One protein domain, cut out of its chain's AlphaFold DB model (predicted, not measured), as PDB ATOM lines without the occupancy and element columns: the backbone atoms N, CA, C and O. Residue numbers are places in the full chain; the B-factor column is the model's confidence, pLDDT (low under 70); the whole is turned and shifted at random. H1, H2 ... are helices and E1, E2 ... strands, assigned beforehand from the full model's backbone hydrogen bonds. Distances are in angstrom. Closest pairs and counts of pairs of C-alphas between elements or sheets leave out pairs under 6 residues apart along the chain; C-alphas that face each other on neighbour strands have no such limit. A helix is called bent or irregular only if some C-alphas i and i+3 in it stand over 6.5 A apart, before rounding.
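Overview. This is residues 30 to 73 and 105 to 141 of the 141 residues of an uncharacterized protein of Planctomycetes bacterium (UniProt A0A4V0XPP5). A small twisted sheet stands in the middle, with H3 on one face and H4 on the opposite face; its strands E3, E2 and E1 lie side by side, and short E4 joins E1 only at a point. H2 and H3 meet near their ends as a corner, while H1 comes close to H4. The printed part has 81 residues, with four named helices and four named strands in the order E1 H1 E2 H2 H3 E3 H4 E4; the sheet runs E3 E2 E1 E4, is mixed, and the class is mixed, helices and strands. The whole is compact, with a radius of gyration of the C-alphas of 12.5 A and spans of 35 by 26 by 19 A.

Arrangement. Begin at E1, residues 30 to 33, and look across to E2, residues 55 to 60: they are antiparallel at 166 degrees, with N 32 and O 56 2.9 A apart, within hydrogen-bond range. Beside E2 find E3, residues 115 to 120, parallel at 26 degrees, with N 118 and O 57 at 2.8 A, also within range. E4, residues 138 to 140, meets E1 only at a point, where C-alphas 30 and 139 face each other at 4.8 A. The sheet is only just strongly twisted, its C-alphas lying up to 4.1 A off the best plane. H1, residues 36 to 43, only grazes the sheet with residues 38 to 42. H2, residues 61 to 69, only grazes it with residues 61 to 67; it is irregular, C-alphas 62 and 65 being 7.6 A apart. H3, residues 106 to 113, touches H2, about perpendicular at 86 degrees; their closest C-alphas, of Tyr 68 and Met 106, are 5.8 A apart. H3 is on the sheet at a height of 6.3 A, over none of its strands, its local plane fitted to just 6 C-alphas. H4, residues 123 to 132, is on the opposite face at a height of 10.0 A, over E2 and E1, its local plane also fitted to just 6 C-alphas. It runs along the strands, at 22 degrees to E1 on the local plane, and rises 37 degrees, only just short of standing up from the sheet. H1 and H4 are close but not clearly touching, the closest C-alphas, of Leu 42 and Leu 130, being 7.7 A apart. In H3 and H4 every O i to N i+4 pair is within hydrogen-bond range; in H1 3 of 4 are, in H2 3 of 5.

Along the chain. Find C-alpha 30 at (10.350, -1.983, -45.437), where E1 begins its 10.2 A; H1 then covers 11.4 A. E2 runs 17.1 A from C-alpha 55 at (18.538, 0.081, -39.399), and H2 14.0 A. H3 covers 10.5 A, E3 16.3 A and H4 14.5 A. E4 covers 6.4 A and ends at C-alpha 140, (10.606, -7.518, -48.501).

Size, cuts and confidence. The C-alphas of Thr 73 and Lys 132 are the two farthest apart, at 36.1 A. Residues 74 to 104 are cut out, and C-alphas 73 and 105 are 9.0 A apart across the cut, in the link from H2 to H3. Of the links printed whole, that from H1 to E2, with 11 residues, is long and the others are tight. Mean pLDDT of the printed part is 86.9; look for low confidence at residue 141, under 70.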
ATOM      1  N   ILE A  30       9.350  -2.890 -44.876       86.81
ATOM      2  CA  ILE A  30      10.350  -1.983 -45.437       86.81
ATOM      3  C   ILE A  30      11.558  -2.006 -44.518       86.81
ATOM      4  O   ILE A  30      11.404  -1.842 -43.310       86.81
ATOM      5  N   ARG A  31      12.756  -2.167 -45.080       85.00
ATOM      6  CA  ARG A  31      14.011  -1.979 -44.349       85.00
ATOM      7  C   ARG A  31      14.710  -0.719 -44.842       85.00
ATOM      8  O   ARG A  31      14.897  -0.546 -46.045       85.00
ATOM      9  N   LEU A  32      15.122   0.126 -43.904       85.31
ATOM     10  CA  LEU A  32      15.888   1.342 -44.154       85.31
ATOM     11  C   LEU A  32      17.155   1.330 -43.308       85.31
ATOM     12  O   LEU A  32      17.095   1.161 -42.094       85.31
ATOM     13  N   TRP A  33      18.304   1.514 -43.948       84.75
ATOM     14  CA  TRP A  33      19.577   1.639 -43.248       84.75
ATOM     15  C   TRP A  33      19.716   3.021 -42.625       84.75
ATOM     16  O   TRP A  33      19.271   4.016 -43.206       84.75
ATOM     17  N   ASN A  34      20.355   3.075 -41.458       82.94
ATOM     18  CA  ASN A  34      20.687   4.339 -40.831       82.94
ATOM     19  C   ASN A  34      21.748   5.057 -41.661       82.94
ATOM     20  O   ASN A  34      22.931   4.721 -41.655       82.94
ATOM     21  N   THR A  35      21.273   6.046 -42.401       85.12
ATOM     22  CA  THR A  35      22.083   7.099 -42.989       85.12
ATOM     23  C   THR A  35      21.475   8.413 -42.520       85.12
ATOM     24  O   THR A  35      20.245   8.518 -42.436       85.12
ATOM     25  N   ASP A  36      22.315   9.408 -42.228       81.62
ATOM     26  CA  ASP A  36      21.860  10.689 -41.670       81.62
ATOM     27  C   ASP A  36      20.731  11.317 -42.506       81.62
ATOM     28  O   ASP A  36      19.744  11.804 -41.958       81.62
ATOM     29  N   ASP A  37      20.834  11.240 -43.836       87.88
ATOM     30  CA  ASP A  37      19.823  11.753 -44.767       87.88
ATOM     31  C   ASP A  37      18.484  11.001 -44.663       87.88
ATOM     32  O   ASP A  37      17.423  11.624 -44.573       87.88
ATOM     33  N   VAL A  38      18.505   9.663 -44.625       87.19
ATOM     34  CA  VAL A  38      17.275   8.857 -44.535       87.19
ATOM     35  C   VAL A  38      16.578   9.077 -43.197       87.19
ATOM     36  O   VAL A  38      15.369   9.298 -43.173       87.19
ATOM     37  N   PHE A  39      17.318   9.056 -42.086       89.31
ATOM     38  CA  PHE A  39      16.728   9.194 -40.751       89.31
ATOM     39  C   PHE A  39      16.173  10.598 -40.505       89.31
ATOM     40  O   PHE A  39      15.099  10.736 -39.923       89.31
ATOM     41  N   GLN A  40      16.826  11.642 -41.026       88.56
ATOM     42  CA  GLN A  40      16.254  12.991 -41.005       88.56
ATOM     43  C   GLN A  40      14.940  13.053 -41.790       88.56
ATOM     44  O   GLN A  40      13.948  13.587 -41.290       88.56
ATOM     45  N   LYS A  41      14.885  12.461 -42.989       92.06
ATOM     46  CA  LYS A  41      13.664  12.436 -43.806       92.06
ATOM     47  C   LYS A  41      12.547  11.593 -43.184       92.06
ATOM     48  O   LYS A  41      11.382  11.933 -43.371       92.06
ATOM     49  N   LEU A  42      12.867  10.554 -42.408       91.75
ATOM     50  CA  LEU A  42      11.866   9.737 -41.709       91.75
ATOM     51  C   LEU A  42      11.016  10.547 -40.721       91.75
ATOM     52  O   LEU A  42       9.810  10.316 -40.613       91.75
ATOM     53  N   THR A  43      11.596  11.574 -40.095       89.31
ATOM     54  CA  THR A  43      10.835  12.474 -39.211       89.31
ATOM     55  C   THR A  43       9.722  13.220 -39.955       89.31
ATOM     56  O   THR A  43       8.681  13.517 -39.374       89.31
ATOM     57  N   SER A  44       9.884  13.449 -41.266       88.94
ATOM     58  CA  SER A  44       8.868  14.086 -42.119       88.94
ATOM     59  C   SER A  44       7.672  13.175 -42.418       88.94
ATOM     60  O   SER A  44       6.639  13.667 -42.863       88.94
ATOM     61  N   VAL A  45       7.795  11.870 -42.156       90.50
ATOM     62  CA  VAL A  45       6.711  10.875 -42.252       90.50
ATOM     63  C   VAL A  45       6.306  10.343 -40.873       90.50
ATOM     64  O   VAL A  45       5.747   9.259 -40.748       90.50
ATOM     65  N   SER A  46       6.575  11.119 -39.817       90.75
ATOM     66  CA  SER A  46       6.234  10.796 -38.423       90.75
ATOM     67  C   SER A  46       6.890   9.523 -37.871       90.75
ATOM     68  O   SER A  46       6.369   8.916 -36.936       90.75
ATOM     69  N   ILE A  47       8.049   9.135 -38.410       92.25
ATOM     70  CA  ILE A  47       8.885   8.055 -37.877       92.25
ATOM     71  C   ILE A  47      10.117   8.687 -37.228       92.25
ATOM     72  O   ILE A  47      10.858   9.427 -37.872       92.25
ATOM     73  N   TYR A  48      10.328   8.404 -35.944       92.94
ATOM     74  CA  TYR A  48      11.380   9.013 -35.126       92.94
ATOM     75  C   TYR A  48      12.315   7.923 -34.597       92.94
ATOM     76  O   TYR A  48      12.146   7.500 -33.455       92.94
ATOM     77  N   PRO A  49      13.240   7.427 -35.431       89.56
ATOM     78  CA  PRO A  49      14.115   6.335 -35.035       89.56
ATOM     79  C   PRO A  49      15.241   6.819 -34.115       89.56
ATOM     80  O   PRO A  49      15.691   7.966 -34.208       89.56
ATOM     81  N   ASP A  50      15.741   5.936 -33.258       90.00
ATOM     82  CA  ASP A  50      16.954   6.177 -32.486       90.00
ATOM     83  C   ASP A  50      18.169   6.217 -33.429       90.00
ATOM     84  O   ASP A  50      18.500   5.247 -34.109       90.00
ATOM     85  N   HIS A  51      18.880   7.344 -33.451       85.62
ATOM     86  CA  HIS A  51      20.058   7.548 -34.296       85.62
ATOM     87  C   HIS A  51      21.224   6.581 -34.009       85.62
ATOM     88  O   HIS A  51      22.173   6.545 -34.791       85.62
ATOM     89  N   GLN A  52      21.186   5.809 -32.918       89.00
ATOM     90  CA  GLN A  52      22.199   4.800 -32.590       89.00
ATOM     91  C   GLN A  52      21.952   3.434 -33.253       89.00
ATOM     92  O   GLN A  52      22.852   2.585 -33.255       89.00
ATOM     93  N   VAL A  53      20.769   3.195 -33.828       85.31
ATOM     94  CA  VAL A  53      20.443   1.905 -34.460       85.31
ATOM     95  C   VAL A  53      21.076   1.790 -35.843       85.31
ATOM     96  O   VAL A  53      21.301   2.783 -36.528       85.31
ATOM     97  N   LYS A  54      21.377   0.571 -36.295       84.75
ATOM     98  CA  LYS A  54      21.926   0.331 -37.641       84.75
ATOM     99  C   LYS A  54      20.866   0.456 -38.730       84.75
ATOM    100  O   LYS A  54      21.187   0.832 -39.856       84.75
ATOM    101  N   ALA A  55      19.625   0.087 -38.431       85.94
ATOM    102  CA  ALA A  55      18.538   0.081 -39.399       85.94
ATOM    103  C   ALA A  55      17.170   0.146 -38.719       85.94
ATOM    104  O   ALA A  55      17.011  -0.217 -37.555       85.94
ATOM    105  N   VAL A  56      16.175   0.541 -39.502       88.19
ATOM    106  CA  VAL A  56      14.762   0.543 -39.140       88.19
ATOM    107  C   VAL A  56      14.026  -0.466 -40.016       88.19
ATOM    108  O   VAL A  56      14.184  -0.476 -41.240       88.19
ATOM    109  N   MET A  57      13.204  -1.310 -39.394       88.06
ATOM    110  CA  MET A  57      12.189  -2.116 -40.064       88.06
ATOM    111  C   MET A  57      10.816  -1.484 -39.843       88.06
ATOM    112  O   MET A  57      10.446  -1.185 -38.713       88.06
ATOM    113  N   ILE A  58      10.035  -1.333 -40.909       91.12
ATOM    114  CA  ILE A  58       8.675  -0.802 -40.845       91.12
ATOM    115  C   ILE A  58       7.702  -1.842 -41.387       91.12
ATOM    116  O   ILE A  58       7.923  -2.393 -42.467       91.12
ATOM    117  N   THR A  59       6.629  -2.111 -40.652       90.94
ATOM    118  CA  THR A  59       5.562  -3.036 -41.053       90.94
ATOM    119  C   THR A  59       4.196  -2.520 -40.605       90.94
ATOM    120  O   THR A  59       4.096  -1.525 -39.891       90.94
ATOM    121  N   ASP A  60       3.136  -3.168 -41.067       93.25
ATOM    122  CA  ASP A  60       1.765  -2.835 -40.699       93.25
ATOM    123  C   ASP A  60       1.466  -3.192 -39.228       93.25
ATOM    124  O   ASP A  60       1.889  -4.243 -38.736       93.25
ATOM    125  N   GLU A  61       0.719  -2.328 -38.540       94.81
ATOM    126  CA  GLU A  61       0.277  -2.493 -37.147       94.81
ATOM    127  C   GLU A  61      -0.438  -3.824 -36.901       94.81
ATOM    128  O   GLU A  61      -0.246  -4.452 -35.858       94.81
ATOM    129  N   THR A  62      -1.189  -4.319 -37.887       93.81
ATOM    130  CA  THR A  62      -1.907  -5.601 -37.787       93.81
ATOM    131  C   THR A  62      -0.985  -6.802 -37.566       93.81
ATOM    132  O   THR A  62      -1.428  -7.836 -37.064       93.81
ATOM    133  N   HIS A  63       0.306  -6.680 -37.887       88.88
ATOM    134  CA  HIS A  63       1.295  -7.736 -37.703       88.88
ATOM    135  C   HIS A  63       2.041  -7.659 -36.366       88.88
ATOM    136  O   HIS A  63       2.865  -8.536 -36.104       88.88
ATOM    137  N   ARG A  64       1.782  -6.658 -35.512       91.38
ATOM    138  CA  ARG A  64       2.534  -6.429 -34.263       91.38
ATOM    139  C   ARG A  64       2.686  -7.679 -33.407       91.38
ATOM    140  O   ARG A  64       3.806  -8.051 -33.053       91.38
ATOM    141  N   ASP A  65       1.575  -8.346 -33.121       89.62
ATOM    142  CA  ASP A  65       1.588  -9.545 -32.286       89.62
ATOM    143  C   ASP A  65       2.369 -10.678 -32.948       89.62
ATOM    144  O   ASP A  65       3.171 -11.340 -32.289       89.62
ATOM    145  N   LEU A  66       2.194 -10.872 -34.257       84.50
ATOM    146  CA  LEU A  66       2.926 -11.892 -35.001       84.50
ATOM    147  C   LEU A  66       4.435 -11.629 -34.954       84.50
ATOM    148  O   LEU A  66       5.198 -12.565 -34.743       84.50
ATOM    149  N   VAL A  67       4.862 -10.370 -35.086       84.31
ATOM    150  CA  VAL A  67       6.278  -9.991 -35.033       84.31
ATOM    151  C   VAL A  67       6.886 -10.256 -33.662       84.31
ATOM    152  O   VAL A  67       7.937 -10.887 -33.581       84.31
ATOM    153  N   TYR A  68       6.244  -9.819 -32.579       83.56
ATOM    154  CA  TYR A  68       6.829  -9.974 -31.244       83.56
ATOM    155  C   TYR A  68       6.833 -11.416 -30.730       83.56
ATOM    156  O   TYR A  68       7.719 -11.774 -29.954       83.56
ATOM    157  N   HIS A  69       5.890 -12.254 -31.169       83.75
ATOM    158  CA  HIS A  69       5.859 -13.676 -30.807       83.75
ATOM    159  C   HIS A  69       6.681 -14.555 -31.754       83.75
ATOM    160  O   HIS A  69       6.865 -15.749 -31.497       83.75
ATOM    161  N   PHE A  70       7.186 -13.987 -32.847       80.31
ATOM    162  CA  PHE A  70       8.015 -14.718 -33.780       80.31
ATOM    163  C   PHE A  70       9.368 -15.099 -33.149       80.31
ATOM    164  O   PHE A  70       9.979 -14.333 -32.404       80.31
ATOM    165  N   SER A  71       9.831 -16.317 -33.437       76.56
ATOM    166  CA  SER A  71      11.068 -16.880 -32.884       76.56
ATOM    167  C   SER A  71      12.025 -17.259 -34.021       76.56
ATOM    168  O   SER A  71      11.944 -18.381 -34.536       76.56
ATOM    169  N   PRO A  72      12.889 -16.331 -34.478       73.75
ATOM    170  CA  PRO A  72      13.824 -16.603 -35.564       73.75
ATOM    171  C   PRO A  72      14.805 -17.719 -35.213       73.75
ATOM    172  O   PRO A  72      15.328 -17.792 -34.103       73.75
ATOM    173  N   THR A  73      15.101 -18.559 -36.205       70.88
ATOM    174  CA  THR A  73      16.220 -19.502 -36.148       70.88
ATOM    175  C   THR A  73      17.449 -18.855 -36.774       70.88
ATOM    176  O   THR A  73      17.409 -18.420 -37.924       70.88
ATOM    177  N   THR A 105      14.550 -15.206 -29.387       83.56
ATOM    178  CA  THR A 105      13.362 -14.340 -29.345       83.56
ATOM    179  C   THR A 105      13.509 -13.163 -30.305       83.56
ATOM    180  O   THR A 105      14.629 -12.736 -30.601       83.56
ATOM    181  N   MET A 106      12.393 -12.571 -30.740       82.12
ATOM    182  CA  MET A 106      12.449 -11.364 -31.568       82.12
ATOM    183  C   MET A 106      13.172 -10.200 -30.863       82.12
ATOM    184  O   MET A 106      13.955  -9.497 -31.490       82.12
ATOM    185  N   ASN A 107      12.992 -10.026 -29.549       85.69
ATOM    186  CA  ASN A 107      13.691  -8.981 -28.782       85.69
ATOM    187  C   ASN A 107      15.215  -9.166 -28.780       85.69
ATOM    188  O   ASN A 107      15.973  -8.200 -28.892       85.69
ATOM    189  N   GLU A 108      15.667 -10.414 -28.668       83.50
ATOM    190  CA  GLU A 108      17.086 -10.738 -28.763       83.50
ATOM    191  C   GLU A 108      17.626 -10.454 -30.166       83.50
ATOM    192  O   GLU A 108      18.674  -9.831 -30.299       83.50
ATOM    193  N   ALA A 109      16.880 -10.843 -31.200       80.19
ATOM    194  CA  ALA A 109      17.169 -10.536 -32.596       80.19
ATOM    195  C   ALA A 109      17.343  -9.023 -32.846       80.19
ATOM    196  O   ALA A 109      18.379  -8.590 -33.350       80.19
ATOM    197  N   ILE A 110      16.360  -8.216 -32.433       82.25
ATOM    198  CA  ILE A 110      16.357  -6.742 -32.519       82.25
ATOM    199  C   ILE A 110      17.631  -6.162 -31.899       82.25
ATOM    200  O   ILE A 110      18.333  -5.374 -32.532       82.25
ATOM    201  N   THR A 111      17.964  -6.604 -30.685       84.00
ATOM    202  CA  THR A 111      19.147  -6.129 -29.952       84.00
ATOM    203  C   THR A 111      20.441  -6.561 -30.641       84.00
ATOM    204  O   THR A 111      21.336  -5.749 -30.863       84.00
ATOM    205  N   ARG A 112      20.543  -7.842 -31.010       80.44
ATOM    206  CA  ARG A 112      21.742  -8.446 -31.606       80.44
ATOM    207  C   ARG A 112      22.097  -7.811 -32.949       80.44
ATOM    208  O   ARG A 112      23.278  -7.640 -33.244       80.44
ATOM    209  N   TRP A 113      21.093  -7.442 -33.741       78.69
ATOM    210  CA  TRP A 113      21.287  -6.798 -35.044       78.69
ATOM    211  C   TRP A 113      21.218  -5.271 -34.995       78.69
ATOM    212  O   TRP A 113      21.477  -4.626 -36.011       78.69
ATOM    213  N   ASN A 114      20.955  -4.696 -33.817       84.31
ATOM    214  CA  ASN A 114      20.809  -3.260 -33.598       84.31
ATOM    215  C   ASN A 114      19.786  -2.633 -34.566       84.31
ATOM    216  O   ASN A 114      20.110  -1.718 -35.323       84.31
ATOM    217  N   ILE A 115      18.575  -3.193 -34.594       85.19
ATOM    218  CA  ILE A 115      17.473  -2.767 -35.467       85.19
ATOM    219  C   ILE A 115      16.353  -2.185 -34.607       85.19
ATOM    220  O   ILE A 115      16.084  -2.697 -33.529       85.19
ATOM    221  N   GLU A 116      15.653  -1.171 -35.105       89.06
ATOM    222  CA  GLU A 116      14.396  -0.684 -34.526       89.06
ATOM    223  C   GLU A 116      13.198  -1.109 -35.383       89.06
ATOM    224  O   GLU A 116      13.297  -1.157 -36.609       89.06
ATOM    225  N   ILE A 117      12.059  -1.427 -34.757       89.50
ATOM    226  CA  ILE A 117      10.831  -1.803 -35.471       89.50
ATOM    227  C   ILE A 117       9.759  -0.742 -35.253       89.50
ATOM    228  O   ILE A 117       9.344  -0.504 -34.120       89.50
ATOM    229  N   HIS A 118       9.249  -0.182 -36.347       93.19
ATOM    230  CA  HIS A 118       8.068   0.668 -36.347       93.19
ATOM    231  C   HIS A 118       6.878  -0.065 -36.954       93.19
ATOM    232  O   HIS A 118       6.974  -0.723 -37.991       93.19
ATOM    233  N   PHE A 119       5.737   0.105 -36.304       93.56
ATOM    234  CA  PHE A 119       4.456  -0.369 -36.789       93.56
ATOM    235  C   PHE A 119       3.616   0.833 -37.201       93.56
ATOM    236  O   PHE A 119       3.614   1.849 -36.501       93.56
ATOM    237  N   VAL A 120       2.970   0.743 -38.360       94.94
ATOM    238  CA  VAL A 120       2.180   1.838 -38.931       94.94
ATOM    239  C   VAL A 120       0.773   1.377 -39.282       94.94
ATOM    240  O   VAL A 120       0.583   0.269 -39.775       94.94
ATOM    241  N   ASP A 121      -0.210   2.256 -39.088       95.06
ATOM    242  CA  ASP A 121      -1.626   1.952 -39.348       95.06
ATOM    243  C   ASP A 121      -1.952   1.792 -40.841       95.06
ATOM    244  O   ASP A 121      -2.953   1.178 -41.208       95.06
ATOM    245  N   ASN A 122      -1.150   2.401 -41.721       93.38
ATOM    246  CA  ASN A 122      -1.362   2.345 -43.164       93.38
ATOM    247  C   ASN A 122      -0.034   2.223 -43.916       93.38
ATOM    248  O   ASN A 122       0.583   3.212 -44.321       93.38
ATOM    249  N   TYR A 123       0.384   0.976 -44.116       92.12
ATOM    250  CA  TYR A 123       1.636   0.629 -44.782       92.12
ATOM    251  C   TYR A 123       1.747   1.173 -46.221       92.12
ATOM    252  O   TYR A 123       2.798   1.672 -46.624       92.12
ATOM    253  N   GLU A 124       0.662   1.137 -47.003       93.06
ATOM    254  CA  GLU A 124       0.684   1.626 -48.390       93.06
ATOM    255  C   GLU A 124       0.719   3.162 -48.466       93.06
ATOM    256  O   GLU A 124       1.374   3.720 -49.348       93.06
ATOM    257  N   LEU A 125       0.076   3.867 -47.524       93.88
ATOM    258  CA  LEU A 125       0.199   5.324 -47.425       93.88
ATOM    259  C   LEU A 125       1.636   5.729 -47.090       93.88
ATOM    260  O   LEU A 125       2.193   6.583 -47.783       93.88
ATOM    261  N   LEU A 126       2.259   5.070 -46.108       94.31
ATOM    262  CA  LEU A 126       3.657   5.314 -45.755       94.31
ATOM    263  C   LEU A 126       4.571   5.167 -46.980       94.31
ATOM    264  O   LEU A 126       5.416   6.021 -47.231       94.31
ATOM    265  N   LYS A 127       4.393   4.118 -47.788       93.62
ATOM    266  CA  LYS A 127       5.180   3.905 -49.016       93.62
ATOM    267  C   LYS A 127       5.100   5.075 -49.993       93.62
ATOM    268  O   LYS A 127       6.113   5.454 -50.597       93.62
ATOM    269  N   LEU A 128       3.910   5.652 -50.155       93.38
ATOM    270  CA  LEU A 128       3.713   6.840 -50.986       93.38
ATOM    271  C   LEU A 128       4.447   8.050 -50.398       93.38
ATOM    272  O   LEU A 128       5.042   8.822 -51.149       93.38
ATOM    273  N   GLU A 129       4.430   8.215 -49.079       94.38
ATOM    274  CA  GLU A 129       5.111   9.313 -48.390       94.38
ATOM    275  C   GLU A 129       6.636   9.185 -48.445       94.38
ATOM    276  O   GLU A 129       7.302  10.142 -48.837       94.38
ATOM    277  N   LEU A 130       7.187   7.994 -48.195       93.44
ATOM    278  CA  LEU A 130       8.618   7.708 -48.364       93.44
ATOM    279  C   LEU A 130       9.091   8.073 -49.777       93.44
ATOM    280  O   LEU A 130      10.110   8.744 -49.948       93.44
ATOM    281  N   THR A 131       8.299   7.709 -50.792       92.75
ATOM    282  CA  THR A 131       8.587   8.039 -52.195       92.75
ATOM    283  C   THR A 131       8.558   9.552 -52.439       92.75
ATOM    284  O   THR A 131       9.454  10.082 -53.095       92.75
ATOM    285  N   LYS A 132       7.568  10.274 -51.891       93.38
ATOM    286  CA  LYS A 132       7.480  11.746 -51.990       93.38
ATOM    287  C   LYS A 132       8.660  12.448 -51.314       93.38
ATOM    288  O   LYS A 132       9.118  13.469 -51.816       93.38
ATOM    289  N   CYS A 133       9.168  11.891 -50.217       90.81
ATOM    290  CA  CYS A 133      10.354  12.378 -49.512       90.81
ATOM    291  C   CYS A 133      11.676  11.993 -50.199       90.81
ATOM    292  O   CYS A 133      12.749  12.360 -49.719       90.81
ATOM    293  N   GLY A 134      11.625  11.257 -51.316       90.19
ATOM    294  CA  GLY A 134      12.813  10.799 -52.032       90.19
ATOM    295  C   GLY A 134      13.624   9.754 -51.260       90.19
ATOM    296  O   GLY A 134      14.822   9.625 -51.500       90.19
ATOM    297  N   ILE A 135      12.999   9.032 -50.325       89.12
ATOM    298  CA  ILE A 135      13.624   7.912 -49.622       89.12
ATOM    299  C   ILE A 135      13.505   6.679 -50.518       89.12
ATOM    300  O   ILE A 135      12.403   6.211 -50.812       89.12
ATOM    301  N   GLN A 136      14.644   6.144 -50.954       84.56
ATOM    302  CA  GLN A 136      14.688   4.852 -51.634       84.56
ATOM    303  C   GLN A 136      14.599   3.729 -50.604       84.56
ATOM    304  O   GLN A 136      15.253   3.781 -49.565       84.56
ATOM    305  N   TYR A 137      13.798   2.709 -50.898       82.19
ATOM    306  CA  TYR A 137      13.600   1.588 -49.994       82.19
ATOM    307  C   TYR A 137      13.424   0.268 -50.740       82.19
ATOM    308  O   TYR A 137      13.019   0.239 -51.903       82.19
ATOM    309  N   CYS A 138      13.722  -0.830 -50.046       73.06
ATOM    310  CA  CYS A 138      13.471  -2.187 -50.514       73.06
ATOM    311  C   CYS A 138      12.297  -2.780 -49.721       73.06
ATOM    312  O   CYS A 138      12.355  -2.853 -48.492       73.06
ATOM    313  N   GLU A 139      11.227  -3.174 -50.420       78.69
ATOM    314  CA  GLU A 139      10.131  -3.959 -49.841       78.69
ATOM    315  C   GLU A 139      10.514  -5.443 -49.844       78.69
ATOM    316  O   GLU A 139      10.995  -5.975 -50.847       78.69
ATOM    317  N   GLN A 140      10.294  -6.108 -48.714       70.44
ATOM    318  CA  GLN A 140      10.606  -7.518 -48.501       70.44
ATOM    319  C   GLN A 140       9.337  -8.229 -48.021       70.44
ATOM    320  O   GLN A 140       8.537  -7.635 -47.296       70.44
ATOM    321  N   THR A 141       9.131  -9.477 -48.450       59.25
ATOM    322  CA  THR A 141       8.063 -10.368 -47.954       59.25
ATOM    323  C   THR A 141       8.702 -11.491 -47.160       59.25
ATOM    324  O   THR A 141       9.703 -12.044 -47.664       59.25
TER     325      THR A 141